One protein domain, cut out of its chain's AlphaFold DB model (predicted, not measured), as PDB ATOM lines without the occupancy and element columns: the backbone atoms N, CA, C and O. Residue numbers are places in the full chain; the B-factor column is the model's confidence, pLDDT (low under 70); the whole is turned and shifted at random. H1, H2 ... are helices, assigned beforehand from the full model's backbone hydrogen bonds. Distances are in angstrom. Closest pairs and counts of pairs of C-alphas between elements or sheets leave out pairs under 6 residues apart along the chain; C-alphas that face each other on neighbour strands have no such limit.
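This is residues 7 to 116 of the 208 residues of an uncharacterized protein of Pediococcus pentosaceus (UniProt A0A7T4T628). A long helix, H2, with H1 folded back beside its first part as a helical hairpin, lies over a cluster of five short helices, H3 to H7, and comes near it at H6. H3, H5, H4, H7 and H6 follow one another round a small ring, while residues 45 to 54, of which 45 to 49 belong to H2, stick out. The printed part has 110 residues with seven named helices, H1 to H7 in chain order, and no named strand: all helix. It is compact, with a radius of gyration of the C-alphas of 14.5 A and spans of 43 by 35 by 20 A.

H2, residues 27 to 49, touches H1, residues 7 to 15, with residues 28 to 36 alone; this hairpin has a shallow tilt of 17 degrees, opposite ways, and its closest C-alphas, of Ile 12 and Phe 32, are 6.4 A apart. H2 is close to but not clearly touching H6, residues 94 to 100, the closest C-alphas being those of Ala 36 and Phe 99, 7.8 A apart. H6 touches H3, residues 57 to 65, at a steep tilt of 60 degrees, with the C-alphas of Leu 65 and Glu 100 closest at 5.9 A. H3 touches H5, residues 81 to 89, at a shallow tilt of 28 degrees, opposite ways; the closest C-alphas, of Ala 61 and Ala 87, are 5.3 A apart. H6 also touches H7, residues 105 to 114, closest at the C-alphas of Ala 98 and Asp 105, 5.8 A. H7 touches H4, residues 73 to 78, closest at the C-alphas of Ile 77 and Ala 111, 6.0 A. Every O i to N i+4 pair is within hydrogen-bond range in H3 to H7, but 4 of 5 in H1 and 17 of 19 in H2.

H1 begins at C-alpha 7 (0.457, 29.421, 153.663). H2 is 33.8 A long and H7 14.5 A, ending at C-alpha 114 (32.227, 20.403, 143.822).

The printed part has no cut, and the link from H1 to H2 is long. Residues 46 to 53 have pLDDT under 70.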
ATOM      1  N   LYS A   7       0.994  28.127 154.113       90.62
ATOM      2  CA  LYS A   7       0.457  29.421 153.663       90.62
ATOM      3  C   LYS A   7       1.198  30.607 154.285       90.62
ATOM      4  O   LYS A   7       1.536  31.552 153.582       90.62
ATOM      5  N   GLU A   8       1.465  30.545 155.584       89.88
ATOM      6  CA  GLU A   8       2.179  31.613 156.286       89.88
ATOM      7  C   GLU A   8       3.658  31.662 155.894       89.88
ATOM      8  O   GLU A   8       4.206  32.738 155.672       89.88
ATOM      9  N   LEU A   9       4.286  30.497 155.709       89.69
ATOM     10  CA  LEU A   9       5.655  30.412 155.204       89.69
ATOM     11  C   LEU A   9       5.776  31.055 153.808       89.69
ATOM     12  O   LEU A   9       6.688  31.842 153.556       89.69
ATOM     13  N   THR A  10       4.816  30.772 152.920       89.00
ATOM     14  CA  THR A  10       4.723  31.384 151.587       89.00
ATOM     15  C   THR A  10       4.472  32.887 151.667       89.00
ATOM     16  O   THR A  10       5.037  33.631 150.871       89.00
ATOM     17  N   ARG A  11       3.674  33.360 152.632       90.50
ATOM     18  CA  ARG A  11       3.446  34.796 152.850       90.50
ATOM     19  C   ARG A  11       4.740  35.524 153.213       90.50
ATOM     20  O   ARG A  11       5.023  36.561 152.626       90.50
ATOM     21  N   ILE A  12       5.542  34.961 154.122       88.69
ATOM     22  CA  ILE A  12       6.857  35.517 154.482       88.69
ATOM     23  C   ILE A  12       7.769  35.536 153.246       88.69
ATOM     24  O   ILE A  12       8.340  36.576 152.922       88.69
ATOM     25  N   GLN A  13       7.839  34.423 152.507       88.38
ATOM     26  CA  GLN A  13       8.631  34.328 151.275       88.38
ATOM     27  C   GLN A  13       8.174  35.309 150.178       88.38
ATOM     28  O   GLN A  13       8.984  35.787 149.394       88.38
ATOM     29  N   GLY A  14       6.883  35.639 150.111       88.94
ATOM     30  CA  GLY A  14       6.362  36.612 149.147       88.94
ATOM     31  C   GLY A  14       6.879  38.037 149.368       88.94
ATOM     32  O   GLY A  14       6.835  38.845 148.448       88.94
ATOM     33  N   THR A  15       7.386  38.341 150.566       89.31
ATOM     34  CA  THR A  15       7.934  39.666 150.909       89.31
ATOM     35  C   THR A  15       9.456  39.740 150.801       89.31
ATOM     36  O   THR A  15      10.021  40.830 150.768       89.31
ATOM     37  N   HIS A  16      10.134  38.593 150.767       91.75
ATOM     38  CA  HIS A  16      11.586  38.497 150.803       91.75
ATOM     39  C   HIS A  16      12.018  37.107 150.335       91.75
ATOM     40  O   HIS A  16      11.404  36.131 150.748       91.75
ATOM     41  N   ASP A  17      13.080  36.987 149.532       91.44
ATOM     42  CA  ASP A  17      13.586  35.679 149.088       91.44
ATOM     43  C   ASP A  17      14.709  35.160 150.012       91.44
ATOM     44  O   ASP A  17      15.887  35.449 149.779       91.44
ATOM     45  N   PRO A  18      14.394  34.361 151.051       91.25
ATOM     46  CA  PRO A  18      15.381  33.882 152.016       91.25
ATOM     47  C   PRO A  18      16.399  32.911 151.408       91.25
ATOM     48  O   PRO A  18      17.454  32.684 151.996       91.25
ATOM     49  N   TYR A  19      16.109  32.338 150.237       91.56
ATOM     50  CA  TYR A  19      16.998  31.383 149.573       91.56
ATOM     51  C   TYR A  19      18.118  32.062 148.788       91.56
ATOM     52  O   TYR A  19      19.123  31.413 148.495       91.56
ATOM     53  N   ASN A  20      17.951  33.348 148.470       91.88
ATOM     54  CA  ASN A  20      18.916  34.154 147.724       91.88
ATOM     55  C   ASN A  20      19.367  35.409 148.485       91.88
ATOM     56  O   ASN A  20      20.231  36.133 148.003       91.88
ATOM     57  N   CYS A  21      18.826  35.665 149.679       90.75
ATOM     58  CA  CYS A  21      19.221  36.804 150.497       90.75
ATOM     59  C   CYS A  21      20.691  36.727 150.930       90.75
ATOM     60  O   CYS A  21      21.143  35.738 151.517       90.75
ATOM     61  N   GLU A  22      21.434  37.803 150.673       88.00
ATOM     62  CA  GLU A  22      22.844  37.926 151.052       88.00
ATOM     63  C   GLU A  22      23.068  38.732 152.334       88.00
ATOM     64  O   GLU A  22      24.158  38.675 152.904       88.00
ATOM     65  N   ILE A  23      22.029  39.414 152.826       88.56
ATOM     66  CA  ILE A  23      22.085  40.260 154.021       88.56
ATOM     67  C   ILE A  23      22.371  39.390 155.252       88.56
ATOM     68  O   ILE A  23      21.601  38.492 155.609       88.56
ATOM     69  N   ILE A  24      23.493  39.673 155.911       83.56
ATOM     70  CA  ILE A  24      23.889  39.025 157.165       83.56
ATOM     71  C   ILE A  24      22.881  39.415 158.251       83.56
ATOM     72  O   ILE A  24      22.510  40.579 158.359       83.56
ATOM     73  N   ASN A  25      22.439  38.442 159.053       86.31
ATOM     74  CA  ASN A  25      21.460  38.641 160.130       86.31
ATOM     75  C   ASN A  25      20.133  39.275 159.672       86.31
ATOM     76  O   ASN A  25      19.504  40.008 160.422       86.31
ATOM     77  N   CYS A  26      19.680  38.984 158.449       90.94
ATOM     78  CA  CYS A  26      18.374  39.441 157.985       90.94
ATOM     79  C   CYS A  26      17.237  38.894 158.870       90.94
ATOM     80  O   CYS A  26      16.985  37.685 158.895       90.94
ATOM     81  N   ASP A  27      16.496  39.789 159.528       92.06
ATOM     82  CA  ASP A  27      15.390  39.431 160.426       92.06
ATOM     83  C   ASP A  27      14.289  38.629 159.726       92.06
ATOM     84  O   ASP A  27      13.726  37.688 160.293       92.06
ATOM     85  N   VAL A  28      13.991  38.955 158.464       91.88
ATOM     86  CA  VAL A  28      12.975  38.236 157.682       91.88
ATOM     87  C   VAL A  28      13.435  36.808 157.384       91.88
ATOM     88  O   VAL A  28      12.643  35.876 157.519       91.88
ATOM     89  N   CYS A  29      14.720  36.610 157.069       91.94
ATOM     90  CA  CYS A  29      15.306  35.277 156.922       91.94
ATOM     91  C   CYS A  29      15.266  34.498 158.239       91.94
ATOM     92  O   CYS A  29      14.849  33.341 158.252       91.94
ATOM     93  N   ALA A  30      15.655  35.121 159.356       90.75
ATOM     94  CA  ALA A  30      15.626  34.481 160.669       90.75
ATOM     95  C   ALA A  30      14.205  34.024 161.042       90.75
ATOM     96  O   ALA A  30      14.006  32.881 161.466       90.75
ATOM     97  N   ARG A  31      13.201  34.879 160.803       90.75
ATOM     98  CA  ARG A  31      11.779  34.547 160.974       90.75
ATOM     99  C   ARG A  31      11.340  33.415 160.054       90.75
ATOM    100  O   ARG A  31      10.694  32.484 160.532       90.75
ATOM    101  N   PHE A  32      11.704  33.466 158.773       93.88
ATOM    102  CA  PHE A  32      11.370  32.425 157.802       93.88
ATOM    103  C   PHE A  32      11.909  31.057 158.235       93.88
ATOM    104  O   PHE A  32      11.139  30.107 158.353       93.88
ATOM    105  N   TRP A  33      13.205  30.961 158.543       92.25
ATOM    106  CA  TRP A  33      13.846  29.700 158.934       92.25
ATOM    107  C   TRP A  33      13.387  29.193 160.304       92.25
ATOM    108  O   TRP A  33      13.263  27.988 160.519       92.25
ATOM    109  N   SER A  34      13.087  30.094 161.244       90.75
ATOM    110  CA  SER A  34      12.464  29.719 162.520       90.75
ATOM    111  C   SER A  34      11.075  29.106 162.305       90.75
ATOM    112  O   SER A  34      10.778  28.024 162.815       90.75
ATOM    113  N   TYR A  35      10.249  29.739 161.467       92.38
ATOM    114  CA  TYR A  35       8.920  29.230 161.133       92.38
ATOM    115  C   TYR A  35       8.989  27.904 160.356       92.38
ATOM    116  O   TYR A  35       8.221  26.982 160.633       92.38
ATOM    117  N   ALA A  36       9.940  27.774 159.425       91.56
ATOM    118  CA  ALA A  36      10.211  26.543 158.685       91.56
ATOM    119  C   ALA A  36      10.546  25.371 159.619       91.56
ATOM    120  O   ALA A  36       9.999  24.277 159.459       91.56
ATOM    121  N   ARG A  37      11.391  25.606 160.633       89.88
ATOM    122  CA  ARG A  37      11.719  24.606 161.662       89.88
ATOM    123  C   ARG A  37      10.488  24.164 162.448       89.88
ATOM    124  O   ARG A  37      10.283  22.959 162.588       89.88
ATOM    125  N   GLY A  38       9.653  25.106 162.888       89.81
ATOM    126  CA  GLY A  38       8.396  24.792 163.578       89.81
ATOM    127  C   GLY A  38       7.450  23.942 162.724       89.81
ATOM    128  O   GLY A  38       6.919  22.936 163.188       89.81
ATOM    129  N   LEU A  39       7.328  24.266 161.433       89.25
ATOM    130  CA  LEU A  39       6.531  23.488 160.480       89.25
ATOM    131  C   LEU A  39       7.042  22.042 160.325       89.25
ATOM    132  O   LEU A  39       6.247  21.100 160.307       89.25
ATOM    133  N   ARG A  40       8.366  21.845 160.244       87.56
ATOM    134  CA  ARG A  40       8.973  20.504 160.165       87.56
ATOM    135  C   ARG A  40       8.778  19.699 161.451       87.56
ATOM    136  O   ARG A  40       8.509  18.501 161.372       87.56
ATOM    137  N   GLN A  41       8.891  20.340 162.616       86.25
ATOM    138  CA  GLN A  41       8.647  19.700 163.913       86.25
ATOM    139  C   GLN A  41       7.193  19.239 164.038       86.25
ATOM    140  O   GLN A  41       6.963  18.053 164.273       86.25
ATOM    141  N   GLN A  42       6.233  20.120 163.739       86.81
ATOM    142  CA  GLN A  42       4.806  19.785 163.766       86.81
ATOM    143  C   GLN A  42       4.490  18.591 162.852       86.81
ATOM    144  O   GLN A  42       3.842  17.634 163.270       86.81
ATOM    145  N   SER A  43       5.013  18.585 161.620       80.75
ATOM    146  CA  SER A  43       4.810  17.462 160.693       80.75
ATOM    147  C   SER A  43       5.403  16.143 161.213       80.75
ATOM    148  O   SER A  43       4.850  15.070 160.959       80.75
ATOM    149  N   SER A  44       6.520  16.201 161.943       76.62
ATOM    150  CA  SER A  44       7.156  15.024 162.544       76.62
ATOM    151  C   SER A  44       6.376  14.476 163.747       76.62
ATOM    152  O   SER A  44       6.428  13.271 163.999       76.62
ATOM    153  N   GLU A  45       5.674  15.330 164.488       77.38
ATOM    154  CA  GLU A  45       4.835  14.960 165.637       77.38
ATOM    155  C   GLU A  45       3.481  14.392 165.186       77.38
ATOM    156  O   GLU A  45       3.069  13.320 165.634       77.38
ATOM    157  N   GLU A  46       2.831  15.031 164.210       69.69
ATOM    158  CA  GLU A  46       1.588  14.536 163.596       69.69
ATOM    159  C   GLU A  46       1.797  13.169 162.910       69.69
ATOM    160  O   GLU A  46       0.949  12.278 162.977       69.69
ATOM    161  N   GLY A  47       2.968  12.944 162.307       60.25
ATOM    162  CA  GLY A  47       3.328  11.656 161.708       60.25
ATOM    163  C   GLY A  47       3.557  10.512 162.708       60.25
ATOM    164  O   GLY A  47       3.619   9.356 162.288       60.25
ATOM    165  N   GLN A  48       3.698  10.799 164.008       56.66
ATOM    166  CA  GLN A  48       3.859   9.779 165.056       56.66
ATOM    167  C   GLN A  48       2.525   9.278 165.617       56.66
ATOM    168  O   GLN A  48       2.470   8.152 166.108       56.66
ATOM    169  N   THR A  49       1.462  10.080 165.516       53.59
ATOM    170  CA  THR A  49       0.130   9.771 166.062       53.59
ATOM    171  C   THR A  49      -0.799   9.091 165.045       53.59
ATOM    172  O   THR A  49      -1.747   8.412 165.436       53.59
ATOM    173  N   GLY A  50      -0.510   9.192 163.741       52.88
ATOM    174  CA  GLY A  50      -1.229   8.491 162.667       52.88
ATOM    175  C   GLY A  50      -0.616   7.138 162.267       52.88
ATOM    176  O   GLY A  50       0.573   6.890 162.465       52.88
ATOM    177  N   ARG A  51      -1.425   6.251 161.654       51.31
ATOM    178  CA  ARG A  51      -0.993   4.960 161.065       51.31
ATOM    179  C   ARG A  51       0.339   5.126 160.311       51.31
ATOM    180  O   ARG A  51       0.390   5.836 159.307       51.31
ATOM    181  N   LYS A  52       1.399   4.442 160.771       57.16
ATOM    182  CA  LYS A  52       2.756   4.462 160.190       57.16
ATOM    183  C   LYS A  52       2.762   3.921 158.753       57.16
ATOM    184  O   LYS A  52       3.060   2.754 158.515       57.16
ATOM    185  N   GLY A  53       2.450   4.772 157.780       62.38
ATOM    186  CA  GLY A  53       2.739   4.500 156.376       62.38
ATOM    187  C   GLY A  53       4.251   4.432 156.149       62.38
ATOM    188  O   GLY A  53       5.019   5.185 156.751       62.38
ATOM    189  N   LYS A  54       4.709   3.525 155.279       74.50
ATOM    190  CA  LYS A  54       6.125   3.449 154.897       74.50
ATOM    191  C   LYS A  54       6.510   4.739 154.162       74.50
ATOM    192  O   LYS A  54       5.955   5.028 153.105       74.50
ATOM    193  N   LEU A  55       7.452   5.506 154.719       77.81
ATOM    194  CA  LEU A  55       7.965   6.726 154.084       77.81
ATOM    195  C   LEU A  55       8.534   6.409 152.697       77.81
ATOM    196  O   LEU A  55       9.206   5.393 152.508       77.81
ATOM    197  N   THR A  56       8.308   7.312 151.745       86.38
ATOM    198  CA  THR A  56       8.949   7.244 150.426       86.38
ATOM    199  C   THR A  56      10.464   7.449 150.543       86.38
ATOM    200  O   THR A  56      10.932   8.127 151.459       86.38
ATOM    201  N   GLU A  57      11.243   6.918 149.591       87.81
ATOM    202  CA  GLU A  57      12.711   7.099 149.544       87.81
ATOM    203  C   GLU A  57      13.104   8.590 149.618       87.81
ATOM    204  O   GLU A  57      14.060   8.961 150.298       87.81
ATOM    205  N   LYS A  58      12.311   9.464 148.983       89.75
ATOM    206  CA  LYS A  58      12.509  10.917 149.004       89.75
ATOM    207  C   LYS A  58      12.312  11.517 150.401       89.75
ATOM    208  O   LYS A  58      13.164  12.266 150.869       89.75
ATOM    209  N   GLN A  59      11.224  11.164 151.086       89.00
ATOM    210  CA  GLN A  59      10.957  11.637 152.452       89.00
ATOM    211  C   GLN A  59      12.017  11.148 153.445       89.00
ATOM    212  O   GLN A  59      12.408  11.889 154.341       89.00
ATOM    213  N   GLN A  60      12.508   9.918 153.277       90.62
ATOM    214  CA  GLN A  60      13.592   9.385 154.102       90.62
ATOM    215  C   GLN A  60      14.881  10.194 153.920       90.62
ATOM    216  O   GLN A  60      15.502  10.563 154.913       90.62
ATOM    217  N   ALA A  61      15.251  10.522 152.677       92.38
ATOM    218  CA  ALA A  61      16.435  11.332 152.399       92.38
ATOM    219  C   ALA A  61      16.334  12.745 153.001       92.38
ATOM    220  O   ALA A  61      17.279  13.202 153.641       92.38
ATOM    221  N   LEU A  62      15.180  13.412 152.868       91.62
ATOM    222  CA  LEU A  62      14.952  14.735 153.467       91.62
ATOM    223  C   LEU A  62      15.004  14.688 155.002       91.62
ATOM    224  O   LEU A  62      15.636  15.537 155.617       91.62
ATOM    225  N   LYS A  63      14.452  13.640 155.627       90.19
ATOM    226  CA  LYS A  63      14.523  13.446 157.086       90.19
ATOM    227  C   LYS A  63      15.949  13.228 157.608       90.19
ATOM    228  O   LYS A  63      16.222  13.491 158.775       90.19
ATOM    229  N   VAL A  64      16.854  12.695 156.784       92.06
ATOM    230  CA  VAL A  64      18.280  12.615 157.138       92.06
ATOM    231  C   VAL A  64      18.909  14.005 157.087       92.06
ATOM    232  O   VAL A  64      19.622  14.372 158.016       92.06
ATOM    233  N   LEU A  65      18.612  14.784 156.042       91.94
ATOM    234  CA  LEU A  65      19.127  16.147 155.888       91.94
ATOM    235  C   LEU A  65      18.639  17.086 156.994       91.94
ATOM    236  O   LEU A  65      19.437  17.853 157.514       91.94
ATOM    237  N   SER A  66      17.382  16.967 157.424       89.06
ATOM    238  CA  SER A  66      16.789  17.839 158.450       89.06
ATOM    239  C   SER A  66      17.451  17.752 159.829       89.06
ATOM    240  O   SER A  66      17.243  18.612 160.683       89.06
ATOM    241  N   LYS A  67      18.250  16.705 160.068       89.25
ATOM    242  CA  LYS A  67      19.029  16.515 161.299       89.25
ATOM    243  C   LYS A  67      20.411  17.161 161.238       89.25
ATOM    244  O   LYS A  67      21.112  17.190 162.246       89.25
ATOM    245  N   ILE A  68      20.833  17.621 160.064       89.12
ATOM    246  CA  ILE A  68      22.143  18.227 159.863       89.12
ATOM    247  C   ILE A  68      22.047  19.701 160.235       89.12
ATOM    248  O   ILE A  68      21.265  20.453 159.661       89.12
ATOM    249  N   LYS A  69      22.898  20.131 161.165       86.75
ATOM    250  CA  LYS A  69      23.101  21.553 161.431       86.75
ATOM    251  C   LYS A  69      24.082  22.099 160.401       86.75
ATOM    252  O   LYS A  69      25.281  21.845 160.500       86.75
ATOM    253  N   PHE A  70      23.576  22.824 159.409       85.12
ATOM    254  CA  PHE A  70      24.430  23.458 158.415       85.12
ATOM    255  C   PHE A  70      25.276  24.572 159.050       85.12
ATOM    256  O   PHE A  70      24.771  25.438 159.760       85.12
ATOM    257  N   THR A  71      26.576  24.529 158.782       84.75
ATOM    258  CA  THR A  71      27.586  25.479 159.273       84.75
ATOM    259  C   THR A  71      28.270  26.178 158.106       84.75
ATOM    260  O   THR A  71      28.365  27.401 158.072       84.75
ATOM    261  N   ASN A  72      28.749  25.403 157.132       89.56
ATOM    262  CA  ASN A  72      29.421  25.889 155.936       89.56
ATOM    263  C   ASN A  72      29.373  24.835 154.812       89.56
ATOM    264  O   ASN A  72      29.050  23.664 155.020       89.56
ATOM    265  N   VAL A  73      29.727  25.261 153.596       91.12
ATOM    266  CA  VAL A  73      29.717  24.405 152.396       91.12
ATOM    267  C   VAL A  73      30.758  23.276 152.478       91.12
ATOM    268  O   VAL A  73      30.507  22.183 151.975       91.12
ATOM    269  N   SER A  74      31.898  23.499 153.139       92.62
ATOM    270  CA  SER A  74      32.958  22.488 153.286       92.62
ATOM    271  C   SER A  74      32.476  21.275 154.087       92.62
ATOM    272  O   SER A  74      32.703  20.136 153.683       92.62
ATOM    273  N   ASP A  75      31.721  21.493 155.165       90.62
ATOM    274  CA  ASP A  75      31.136  20.418 155.967       90.62
ATOM    275  C   ASP A  75      30.120  19.596 155.161       90.62
ATOM    276  O   ASP A  75      30.106  18.366 155.250       90.62
ATOM    277  N   LEU A  76      29.318  20.239 154.302       88.75
ATOM    278  CA  LEU A  76      28.419  19.523 153.391       88.75
ATOM    279  C   LEU A  76      29.169  18.592 152.433       88.75
ATOM    280  O   LEU A  76      28.724  17.468 152.197       88.75
ATOM    281  N   ILE A  77      30.302  19.043 151.897       91.75
ATOM    282  CA  ILE A  77      31.115  18.277 150.945       91.75
ATOM    283  C   ILE A  77      31.872  17.150 151.660       91.75
ATOM    284  O   ILE A  77      31.852  16.007 151.210       91.75
ATOM    285  N   ASN A  78      32.515  17.450 152.784       91.75
ATOM    286  CA  ASN A  78      33.454  16.529 153.420       91.75
ATOM    287  C   ASN A  78      32.768  15.551 154.379       91.75
ATOM    288  O   ASN A  78      33.121  14.375 154.407       91.75
ATOM    289  N   LYS A  79      31.763  16.004 155.140       92.75
ATOM    290  CA  LYS A  79      31.099  15.188 156.171       92.75
ATOM    291  C   LYS A  79      29.776  14.597 155.695       92.75
ATOM    292  O   LYS A  79      29.440  13.472 156.053       92.75
ATOM    293  N   TYR A  80      29.023  15.334 154.874       93.06
ATOM    294  CA  TYR A  80      27.643  14.977 154.522       93.06
ATOM    295  C   TYR A  80      27.421  14.648 153.038       93.06
ATOM    296  O   TYR A  80      26.273  14.530 152.594       93.06
ATOM    297  N   SER A  81      28.487  14.420 152.262       93.12
ATOM    298  CA  SER A  81      28.374  14.129 150.823       93.12
ATOM    299  C   SER A  81      27.507  12.914 150.519       93.12
ATOM    300  O   SER A  81      26.764  12.927 149.538       93.12
ATOM    301  N   THR A  82      27.535  11.877 151.357       94.75
ATOM    302  CA  THR A  82      26.687  10.685 151.196       94.75
ATOM    303  C   THR A  82      25.198  11.024 151.287       94.75
ATOM    304  O   THR A  82      24.400  10.536 150.479       94.75
ATOM    305  N   ALA A  83      24.815  11.901 152.222       94.44
ATOM    306  CA  ALA A  83      23.435  12.353 152.377       94.44
ATOM    307  C   ALA A  83      22.990  13.183 151.160       94.44
ATOM    308  O   ALA A  83      21.927  12.921 150.594       94.44
ATOM    309  N   LEU A  84      23.846  14.095 150.682       94.12
ATOM    310  CA  LEU A  84      23.599  14.878 149.464       94.12
ATOM    311  C   LEU A  84      23.477  13.999 148.211       94.12
ATOM    312  O   LEU A  84      22.514  14.128 147.456       94.12
ATOM    313  N   ARG A  85      24.405  13.056 148.004       95.19
ATOM    314  CA  ARG A  85      24.360  12.092 146.888       95.19
ATOM    315  C   ARG A  85      23.062  11.296 146.903       95.19
ATOM    316  O   ARG A  85      22.438  11.123 145.857       95.19
ATOM    317  N   THR A  86      22.645  10.842 148.081       94.62
ATOM    318  CA  THR A  86      21.395  10.098 148.253       94.62
ATOM    319  C   THR A  86      20.191  10.963 147.900       94.62
ATOM    320  O   THR A  86      19.380  10.541 147.078       94.62
ATOM    321  N   ALA A  87      20.110  12.186 148.432       94.38
ATOM    322  CA  ALA A  87      19.026  13.125 148.149       94.38
ATOM    323  C   ALA A  87      18.898  13.431 146.646       94.38
ATOM    324  O   ALA A  87      17.809  13.350 146.078       94.38
ATOM    325  N   ILE A  88      20.014  13.687 145.962       94.50
ATOM    326  CA  ILE A  88      20.017  13.925 144.512       94.50
ATOM    327  C   ILE A  88      19.616  12.669 143.733       94.50
ATOM    328  O   ILE A  88      18.833  12.750 142.783       94.50
ATOM    329  N   LYS A  89      20.098  11.489 144.142       91.69
ATOM    330  CA  LYS A  89      19.770  10.212 143.492       91.69
ATOM    331  C   LYS A  89      18.272   9.914 143.529       91.69
ATOM    332  O   LYS A  89      17.749   9.430 142.525       91.69
ATOM    333  N   VAL A  90      17.600  10.220 144.642       90.31
ATOM    334  CA  VAL A  90      16.145  10.032 144.808       90.31
ATOM    335  C   VAL A  90      15.311  11.186 144.235       90.31
ATOM    336  O   VAL A  90      14.082  11.126 144.258       90.31
ATOM    337  N   GLY A  91      15.952  12.221 143.682       91.94
ATOM    338  CA  GLY A  91      15.275  13.311 142.979       91.94
ATOM    339  C   GLY A  91      14.831  14.476 143.865       91.94
ATOM    340  O   GLY A  91      13.820  15.118 143.562       91.94
ATOM    341  N   CYS A  92      15.545  14.750 144.957       92.75
ATOM    342  CA  CYS A  92      15.413  16.024 145.662       92.75
ATOM    343  C   CYS A  92      15.998  17.164 144.818       92.75
ATOM    344  O   CYS A  92      17.059  17.036 144.206       92.75
ATOM    345  N   SER A  93      15.282  18.281 144.790       93.62
ATOM    346  CA  SER A  93      15.725  19.541 144.195       93.62
ATOM    347  C   SER A  93      16.662  20.309 145.130       93.62
ATOM    348  O   SER A  93      16.683  20.070 146.337       93.62
ATOM    349  N   ILE A  94      17.395  21.279 144.572       94.69
ATOM    350  CA  ILE A  94      18.234  22.211 145.343       94.69
ATOM    351  C   ILE A  94      17.407  22.899 146.434       94.69
ATOM    352  O   ILE A  94      17.803  22.873 147.592       94.69
ATOM    353  N   ARG A  95      16.222  23.413 146.079       93.56
ATOM    354  CA  ARG A  95      15.320  24.128 146.992       93.56
ATOM    355  C   ARG A  95      14.848  23.265 148.164       93.56
ATOM    356  O   ARG A  95      14.786  23.743 149.289       93.56
ATOM    357  N   GLU A  96      14.523  21.995 147.915       93.56
ATOM    358  CA  GLU A  96      14.120  21.060 148.978       93.56
ATOM    359  C   GLU A  96      15.283  20.759 149.926       93.56
ATOM    360  O   GLU A  96      15.101  20.750 151.135       93.56
ATOM    361  N   ILE A  97      16.487  20.555 149.386       94.81
ATOM    362  CA  ILE A  97      17.690  20.323 150.196       94.81
ATOM    363  C   ILE A  97      18.026  21.571 151.024       94.81
ATOM    364  O   ILE A  97      18.276  21.460 152.220       94.81
ATOM    365  N   ALA A  98      17.992  22.751 150.402       93.94
ATOM    366  CA  ALA A  98      18.240  24.034 151.052       93.94
ATOM    367  C   ALA A  98      17.227  24.309 152.171       93.94
ATOM    368  O   ALA A  98      17.599  24.788 153.238       93.94
ATOM    369  N   PHE A  99      15.959  23.939 151.953       93.56
ATOM    370  CA  PHE A  99      14.921  24.048 152.970       93.56
ATOM    371  C   PHE A  99      15.206  23.186 154.202       93.56
ATOM    372  O   PHE A  99      15.060  23.673 155.318       93.56
ATOM    373  N   GLU A 100      15.614  21.928 154.020       93.31
ATOM    374  CA  GLU A 100      15.917  21.035 155.150       93.31
ATOM    375  C   GLU A 100      17.165  21.459 155.932       93.31
ATOM    376  O   GLU A 100      17.258  21.187 157.126       93.31
ATOM    377  N   LEU A 101      18.111  22.123 155.265       92.19
ATOM    378  CA  LEU A 101      19.389  22.549 155.839       92.19
ATOM    379  C   LEU A 101      19.392  24.000 156.345       92.19
ATOM    380  O   LEU A 101      20.423  24.455 156.831       92.19
ATOM    381  N   ASP A 102      18.269  24.716 156.230       91.31
ATOM    382  CA  ASP A 102      18.137  26.139 156.572       91.31
ATOM    383  C   ASP A 102      19.220  27.017 155.913       91.31
ATOM    384  O   ASP A 102      19.874  27.839 156.560       91.31
ATOM    385  N   CYS A 103      19.452  26.820 154.612       91.38
ATOM    386  CA  CYS A 103      20.525  27.494 153.882       91.38
ATOM    387  C   CYS A 103      20.083  28.040 152.515       91.38
ATOM    388  O   CYS A 103      18.951  27.845 152.070       91.38
ATOM    389  N   ARG A 104      20.993  28.740 151.830       92.06
ATOM    390  CA  ARG A 104      20.740  29.353 150.514       92.06
ATOM    391  C   ARG A 104      20.841  28.334 149.380       92.06
ATOM    392  O   ARG A 104      21.639  27.394 149.449       92.06
ATOM    393  N   ASP A 105      20.130  28.590 148.283       94.31
ATOM    394  CA  ASP A 105      20.196  27.756 147.072       94.31
ATOM    395  C   ASP A 105      21.623  27.735 146.498       94.31
ATOM    396  O   ASP A 105      22.137  26.680 146.120       94.31
ATOM    397  N   SER A 106      22.301  28.888 146.502       93.62
ATOM    398  CA  SER A 106      23.667  29.035 145.989       93.62
ATOM    399  C   SER A 106      24.699  28.217 146.771       93.62
ATOM    400  O   SER A 106      25.677  27.740 146.194       93.62
ATOM    401  N   GLN A 107      24.485  27.999 148.071       94.31
ATOM    402  CA  GLN A 107      25.371  27.179 148.904       94.31
ATOM    403  C   GLN A 107      25.250  25.696 148.542       94.31
ATOM    404  O   GLN A 107      26.262  25.004 148.429       94.31
ATOM    405  N   ILE A 108      24.026  25.226 148.289       95.38
ATOM    406  CA  ILE A 108      23.782  23.861 147.815       95.38
ATOM    407  C   ILE A 108      24.306  23.683 146.391       95.38
ATOM    408  O   ILE A 108      24.986  22.695 146.131       95.38
ATOM    409  N   ALA A 109      24.066  24.641 145.491       94.88
ATOM    410  CA  ALA A 109      24.598  24.601 144.129       94.88
ATOM    411  C   ALA A 109      26.129  24.442 144.133       94.88
ATOM    412  O   ALA A 109      26.645  23.486 143.558       94.88
ATOM    413  N   LYS A 110      26.842  25.271 144.912       95.12
ATOM    414  CA  LYS A 110      28.301  25.165 145.092       95.12
ATOM    415  C   LYS A 110      28.738  23.792 145.616       95.12
ATOM    416  O   LYS A 110      29.733  23.249 145.139       95.12
ATOM    417  N   ALA A 111      28.022  23.220 146.587       95.00
ATOM    418  CA  ALA A 111      28.335  21.885 147.103       95.00
ATOM    419  C   ALA A 111      28.167  20.801 146.023       95.00
ATOM    420  O   ALA A 111      29.011  19.915 145.888       95.00
ATOM    421  N   LEU A 112      27.091  20.878 145.236       95.31
ATOM    422  CA  LEU A 112      26.810  19.923 144.167       95.31
ATOM    423  C   LEU A 112      27.829  20.014 143.028       95.31
ATOM    424  O   LEU A 112      28.283  18.969 142.559       95.31
ATOM    425  N   ASP A 113      28.234  21.225 142.645       95.69
ATOM    426  CA  ASP A 113      29.251  21.447 141.613       95.69
ATOM    427  C   ASP A 113      30.595  20.828 142.018       95.69
ATOM    428  O   ASP A 113      31.188  20.075 141.244       95.69
ATOM    429  N   ASN A 114      31.020  21.033 143.271       94.88
ATOM    430  CA  ASN A 114      32.227  20.403 143.822       94.88
ATOM    431  C   ASN A 114      32.143  18.868 143.820       94.88
ATOM    432  O   ASN A 114      33.110  18.181 143.495       94.88
ATOM    433  N   LEU A 115      30.973  18.309 144.141       93.62
ATOM    434  CA  LEU A 115      30.742  16.861 144.134       93.62
ATOM    435  C   LEU A 115      30.496  16.281 142.729       93.62
ATOM    436  O   LEU A 115      30.334  15.059 142.606       93.62
ATOM    437  N   LYS A 116      30.468  17.132 141.691       94.69
ATOM    438  CA  LYS A 116      30.112  16.804 140.301       94.69
ATOM    439  C   LYS A 116      28.735  16.137 140.192       94.69
ATOM    440  O   LYS A 116      28.541  15.174 139.449       94.69
TER     441      LYS A 116